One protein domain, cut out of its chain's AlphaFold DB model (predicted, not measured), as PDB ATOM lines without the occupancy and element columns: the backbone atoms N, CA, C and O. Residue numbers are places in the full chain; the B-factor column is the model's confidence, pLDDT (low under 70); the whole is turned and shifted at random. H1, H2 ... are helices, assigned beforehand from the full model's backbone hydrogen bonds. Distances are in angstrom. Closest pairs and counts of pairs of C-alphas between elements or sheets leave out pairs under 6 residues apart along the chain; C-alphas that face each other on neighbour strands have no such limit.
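Overview. This is residues 18 to 64 of the 76 residues of an uncharacterized protein of Acidobacteria bacterium (UniProt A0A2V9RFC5). The printed part is a stretched zigzag string of helices, with H1 at one end, H2 in the middle, and the short H3 and H4 one after the other at the far end. Drawn-out links, residues 26 to 32 and residues 44 to 50, join H1 to H2 and H2 to H3, and the string has no common core. The printed part has 47 residues with four named helices, in the order H1, H2, H3, H4, and no named strand; its class is all helix. The whole is extended, with a radius of gyration of the C-alphas of 18.2 A, and its C-alphas span 56 by 20 by 16 A, the outline of a rod.

Arrangement. H1, residues 18 to 25, touches no helix. Residues 18 to 30, of which 18 to 25 belong to H1, stand free. H2, residues 33 to 43, touches no helix either, and H1 and H2 are apart. Residues 32 to 38, of which 33 to 38 belong to H2, stand free, and so do residues 40 to 46, of which 40 to 43 belong to H2. H3, residues 51 to 54, is apart from H1 and from H2. H4, residues 56 to 62, is also apart from H1 and from H2. H3 and H4 touch only at the corner by their link, and only just, with 3 pairs of C-alphas within 8 A. Their closest C-alphas are those of Phe 53 and Thr 59, 5.4 A apart, and their centres are 8.2 A apart. In H1 and H2 every pair of O i and N i+4 is within hydrogen-bond range, while in H4 2 of 3 are. H3 is too short for such a pair, and its 1 pair of O i and N i+3 is within range.

Along the chain. H1 runs from Gln 18, with its C-alpha at (146.387, 110.792, 170.613), to Ala 25, 10.4 A from first to last C-alpha. H2, the longest helix with 11 residues, runs 15.2 A from Ala 33, with its C-alpha at (131.220, 101.733, 148.959), to Ser 43. H3 has 4 residues, Tyr 51 to Phe 54, and measures 5.6 A. H4 has 7 residues and measures 10.2 A from Gly 56 to Val 62, whose C-alpha is at (134.632, 116.922, 119.252).

Size, cuts and confidence. The two C-alphas farthest apart are those of Gln 18 and Ser 64, the first and last printed residues, 57.5 A apart. The printed part has no cut. The links from H1 to H2 and from H2 to H3 are short, with 7 residues each, and the link from H3 to H4 is tight, with 1 residue. The mean pLDDT of the printed part is 91.5, and no printed residue is under 70; the mean is 97 for H1 and 83 for H4.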
ATOM      1  N   GLN A  18     147.689 111.345 170.977       98.06
ATOM      2  CA  GLN A  18     146.387 110.792 170.613       98.06
ATOM      3  C   GLN A  18     146.040 111.010 169.134       98.06
ATOM      4  O   GLN A  18     145.534 110.103 168.492       98.06
ATOM      5  N   GLN A  19     146.420 112.150 168.547       97.88
ATOM      6  CA  GLN A  19     146.206 112.390 167.116       97.88
ATOM      7  C   GLN A  19     146.987 111.395 166.254       97.88
ATOM      8  O   GLN A  19     146.486 110.942 165.233       97.88
ATOM      9  N   LEU A  20     148.213 111.043 166.659       97.06
ATOM     10  CA  LEU A  20     148.994 110.024 165.960       97.06
ATOM     11  C   LEU A  20     148.313 108.653 166.054       97.06
ATOM     12  O   LEU A  20     148.232 107.954 165.050       97.06
ATOM     13  N   GLN A  21     147.807 108.292 167.234       97.75
ATOM     14  CA  GLN A  21     147.086 107.034 167.443       97.75
ATOM     15  C   GLN A  21     145.817 106.966 166.584       97.75
ATOM     16  O   GLN A  21     145.627 105.986 165.869       97.75
ATOM     17  N   ASP A  22     145.013 108.029 166.575       96.56
ATOM     18  CA  ASP A  22     143.788 108.112 165.775       96.56
ATOM     19  C   ASP A  22     144.091 108.071 164.265       96.56
ATOM     20  O   ASP A  22     143.411 107.377 163.505       96.56
ATOM     21  N   ASN A  23     145.150 108.758 163.817       95.19
ATOM     22  CA  ASN A  23     145.599 108.708 162.424       95.19
ATOM     23  C   ASN A  23     145.997 107.284 162.011       95.19
ATOM     24  O   ASN A  23     145.644 106.849 160.915       95.19
ATOM     25  N   LEU A  24     146.720 106.554 162.867       94.75
ATOM     26  CA  LEU A  24     147.122 105.172 162.590       94.75
ATOM     27  C   LEU A  24     145.920 104.221 162.584       94.75
ATOM     28  O   LEU A  24     145.824 103.391 161.684       94.75
ATOM     29  N   ALA A  25     144.969 104.400 163.505       96.12
ATOM     30  CA  ALA A  25     143.739 103.607 163.564       96.12
ATOM     31  C   ALA A  25     142.869 103.742 162.298       96.12
ATOM     32  O   ALA A  25     142.052 102.873 162.001       96.12
ATOM     33  N   SER A  26     143.056 104.802 161.500       94.19
ATOM     34  CA  SER A  26     142.370 104.948 160.207       94.19
ATOM     35  C   SER A  26     142.719 103.861 159.182       94.19
ATOM     36  O   SER A  26     141.987 103.690 158.209       94.19
ATOM     37  N   LEU A  27     143.816 103.126 159.395       92.94
ATOM     38  CA  LEU A  27     144.235 102.013 158.543       92.94
ATOM     39  C   LEU A  27     143.477 100.712 158.851       92.94
ATOM     40  O   LEU A  27     143.466  99.809 158.016       92.94
ATOM     41  N   ASP A  28     142.825 100.623 160.013       95.44
ATOM     42  CA  ASP A  28     142.178  99.396 160.495       95.44
ATOM     43  C   ASP A  28     140.765  99.191 159.927       95.44
ATOM     44  O   ASP A  28     140.124  98.169 160.185       95.44
ATOM     45  N   PHE A  29     140.251 100.145 159.145       94.06
ATOM     46  CA  PHE A  29     138.943 100.028 158.514       94.06
ATOM     47  C   PHE A  29     138.935 100.548 157.078       94.06
ATOM     48  O   PHE A  29     139.722 101.403 156.675       94.06
ATOM     49  N   ALA A  30     137.980 100.046 156.298       93.31
ATOM     50  CA  ALA A  30     137.667 100.563 154.976       93.31
ATOM     51  C   ALA A  30     136.339 101.323 155.015       93.31
ATOM     52  O   ALA A  30     135.416 100.954 155.740       93.31
ATOM     53  N   ILE A  31     136.227 102.374 154.204       93.44
ATOM     54  CA  ILE A  31     134.958 103.078 154.014       93.44
ATOM     55  C   ILE A  31     134.066 102.199 153.120       93.44
ATOM     56  O   ILE A  31     134.493 101.844 152.021       93.44
ATOM     57  N   PRO A  32     132.839 101.846 153.541       95.56
ATOM     58  CA  PRO A  32     131.898 101.123 152.692       95.56
ATOM     59  C   PRO A  32     131.601 101.882 151.395       95.56
ATOM     60  O   PRO A  32     131.468 103.107 151.409       95.56
ATOM     61  N   ALA A  33     131.408 101.153 150.292       94.75
ATOM     62  CA  ALA A  33     131.220 101.733 148.959       94.75
ATOM     63  C   ALA A  33     130.087 102.775 148.888       94.75
ATOM     64  O   ALA A  33     130.197 103.772 148.180       94.75
ATOM     65  N   GLU A  34     129.006 102.580 149.648       97.38
ATOM     66  CA  GLU A  34     127.901 103.540 149.726       97.38
ATOM     67  C   GLU A  34     128.342 104.880 150.340       97.38
ATOM     68  O   GLU A  34     128.056 105.947 149.795       97.38
ATOM     69  N   LEU A  35     129.070 104.836 151.459       96.75
ATOM     70  CA  LEU A  35     129.565 106.039 152.131       96.75
ATOM     71  C   LEU A  35     130.653 106.720 151.302       96.75
ATOM     72  O   LEU A  35     130.686 107.945 151.212       96.75
ATOM     73  N   GLU A  36     131.502 105.934 150.646       94.88
ATOM     74  CA  GLU A  36     132.502 106.445 149.719       94.88
ATOM     75  C   GLU A  36     131.857 107.161 148.526       94.88
ATOM     76  O   GLU A  36     132.292 108.256 148.163       94.88
ATOM     77  N   LYS A  37     130.782 106.601 147.957       95.88
ATOM     78  CA  LYS A  37     130.007 107.264 146.904       95.88
ATOM     79  C   LYS A  37     129.434 108.589 147.398       95.88
ATOM     80  O   LYS A  37     129.597 109.600 146.724       95.88
ATOM     81  N   ARG A  38     128.817 108.601 148.583       97.62
ATOM     82  CA  ARG A  38     128.255 109.826 149.175       97.62
ATOM     83  C   ARG A  38     129.319 110.906 149.360       97.62
ATOM     84  O   ARG A  38     129.049 112.058 149.045       97.62
ATOM     85  N   LEU A  39     130.515 110.539 149.828       95.38
ATOM     86  CA  LEU A  39     131.644 111.465 149.945       95.38
ATOM     87  C   LEU A  39     132.065 112.013 148.577       95.38
ATOM     88  O   LEU A  39     132.209 113.223 148.439       95.38
ATOM     89  N   ASN A  40     132.216 111.145 147.574       94.56
ATOM     90  CA  ASN A  40     132.601 111.564 146.226       94.56
ATOM     91  C   ASN A  40     131.569 112.514 145.603       94.56
ATOM     92  O   ASN A  40     131.966 113.503 144.996       94.56
ATOM     93  N   ASP A  41     130.272 112.236 145.768       95.75
ATOM     94  CA  ASP A  41     129.196 113.049 145.193       95.75
ATOM     95  C   ASP A  41     129.192 114.473 145.781       95.75
ATOM     96  O   ASP A  41     129.056 115.440 145.037       95.75
ATOM     97  N   ILE A  42     129.369 114.621 147.103       97.06
ATOM     98  CA  ILE A  42     129.353 115.945 147.756       97.06
ATOM     99  C   ILE A  42     130.657 116.728 147.575       97.06
ATOM    100  O   ILE A  42     130.649 117.950 147.694       97.06
ATOM    101  N   SER A  43     131.781 116.040 147.345       95.00
ATOM    102  CA  SER A  43     133.095 116.671 147.177       95.00
ATOM    103  C   SER A  43     133.510 116.821 145.714       95.00
ATOM    104  O   SER A  43     134.646 117.219 145.452       95.00
ATOM    105  N   ALA A  44     132.660 116.419 144.766       93.06
ATOM    106  CA  ALA A  44     132.978 116.477 143.348       93.06
ATOM    107  C   ALA A  44     133.245 117.937 142.937       93.06
ATOM    108  O   ALA A  44     132.393 118.794 143.176       93.06
ATOM    109  N   PRO A  45     134.412 118.246 142.341       91.00
ATOM    110  CA  PRO A  45     134.665 119.582 141.824       91.00
ATOM    111  C   PRO A  45     133.785 119.852 140.601       91.00
ATOM    112  O   PRO A  45     133.474 118.939 139.831       91.00
ATOM    113  N   ASP A  46     133.453 121.122 140.383       91.38
ATOM    114  CA  ASP A  46     132.798 121.549 139.152       91.38
ATOM    115  C   ASP A  46     133.692 121.267 137.936       91.38
ATOM    116  O   ASP A  46     134.913 121.461 137.949       91.38
ATOM    117  N   VAL A  47     133.075 120.806 136.847       89.44
ATOM    118  CA  VAL A  47     133.801 120.512 135.609       89.44
ATOM    119  C   VAL A  47     133.977 121.800 134.810       89.44
ATOM    120  O   VAL A  47     133.041 122.306 134.192       89.44
ATOM    121  N   HIS A  48     135.201 122.316 134.789       89.00
ATOM    122  CA  HIS A  48     135.555 123.528 134.050       89.00
ATOM    123  C   HIS A  48     136.309 123.230 132.753       89.00
ATOM    124  O   HIS A  48     136.775 122.115 132.518       89.00
ATOM    125  N   TYR A  49     136.459 124.249 131.907       87.56
ATOM    126  CA  TYR A  49     137.339 124.189 130.741       87.56
ATOM    127  C   TYR A  49     138.795 123.897 131.154       87.56
ATOM    128  O   TYR A  49     139.269 124.501 132.117       87.56
ATOM    129  N   PRO A  50     139.535 123.022 130.441       90.12
ATOM    130  CA  PRO A  50     139.139 122.242 129.259       90.12
ATOM    131  C   PRO A  50     138.530 120.865 129.591       90.12
ATOM    132  O   PRO A  50     138.226 120.086 128.691       90.12
ATOM    133  N   TYR A  51     138.361 120.516 130.867       89.38
ATOM    134  CA  TYR A  51     137.870 119.194 131.271       89.38
ATOM    135  C   TYR A  51     136.415 118.926 130.872       89.38
ATOM    136  O   TYR A  51     136.021 117.770 130.717       89.38
ATOM    137  N   ASN A  52     135.637 119.976 130.606       88.25
ATOM    138  CA  ASN A  52     134.305 119.866 130.018       88.25
ATOM    139  C   ASN A  52     134.305 119.145 128.656       88.25
ATOM    140  O   ASN A  52     133.312 118.492 128.341       88.25
ATOM    141  N   PHE A  53     135.403 119.163 127.883       87.94
ATOM    142  CA  PHE A  53     135.500 118.397 126.630       87.94
ATOM    143  C   PHE A  53     135.373 116.882 126.819       87.94
ATOM    144  O   PHE A  53     134.952 116.183 125.895       87.94
ATOM    145  N   PHE A  54     135.680 116.375 128.014       86.12
ATOM    146  CA  PHE A  54     135.568 114.956 128.360       86.12
ATOM    147  C   PHE A  54     134.192 114.586 128.936       86.12
ATOM    148  O   PHE A  54     133.997 113.468 129.412       86.12
ATOM    149  N   THR A  55     133.226 115.510 128.900       83.62
ATOM    150  CA  THR A  55     131.829 115.241 129.262       83.62
ATOM    151  C   THR A  55     131.010 114.851 128.029       83.62
ATOM    152  O   THR A  55     131.302 115.267 126.909       83.62
ATOM    153  N   GLY A  56     129.962 114.044 128.219       79.12
ATOM    154  CA  GLY A  56     129.301 113.310 127.130       79.12
ATOM    155  C   GLY A  56     128.710 114.143 125.983       79.12
ATOM    156  O   GLY A  56     128.580 113.635 124.868       79.12
ATOM    157  N   GLU A  57     128.341 115.405 126.203       80.81
ATOM    158  CA  GLU A  57     127.880 116.286 125.121       80.81
ATOM    159  C   GLU A  57     129.056 116.803 124.283       80.81
ATOM    160  O   GLU A  57     129.106 116.582 123.070       80.81
ATOM    161  N   PHE A  58     130.057 117.398 124.930       82.06
ATOM    162  CA  PHE A  58     131.225 117.945 124.244       82.06
ATOM    163  C   PHE A  58     132.097 116.861 123.605       82.06
ATOM    164  O   PHE A  58     132.575 117.057 122.489       82.06
ATOM    165  N   THR A  59     132.258 115.696 124.242       83.62
ATOM    166  CA  THR A  59     133.016 114.576 123.659       83.62
ATOM    167  C   THR A  59     132.401 114.121 122.332       83.62
ATOM    168  O   THR A  59     133.135 113.843 121.380       83.62
ATOM    169  N   ARG A  60     131.062 114.098 122.225       83.75
ATOM    170  CA  ARG A  60     130.360 113.772 120.970       83.75
ATOM    171  C   ARG A  60     130.583 114.830 119.894       83.75
ATOM    172  O   ARG A  60     130.824 114.464 118.745       83.75
ATOM    173  N   MET A  61     130.533 116.110 120.264       84.50
ATOM    174  CA  MET A  61     130.784 117.220 119.340       84.50
ATOM    175  C   MET A  61     132.214 117.179 118.783       84.50
ATOM    176  O   MET A  61     132.401 117.248 117.570       84.50
ATOM    177  N   VAL A  62     133.215 116.995 119.650       85.69
ATOM    178  CA  VAL A  62     134.632 116.922 119.252       85.69
ATOM    179  C   VAL A  62     134.913 115.694 118.383       85.69
ATOM    180  O   VAL A  62     135.666 115.786 117.420       85.69
ATOM    181  N   SER A  63     134.268 114.559 118.668       84.81
ATOM    182  CA  SER A  63     134.449 113.315 117.900       84.81
ATOM    183  C   SER A  63     133.613 113.261 116.609       84.81
ATOM    184  O   SER A  63     133.505 112.202 115.990       84.81
ATOM    185  N   SER A  64     132.964 114.367 116.219       83.31
ATOM    186  CA  SER A  64     132.052 114.444 115.065       83.31
ATOM    187  C   SER A  64     130.977 113.344 115.057       83.31
ATOM    188  O   SER A  64     130.648 112.789 114.013       83.31
TER     189      SER A  64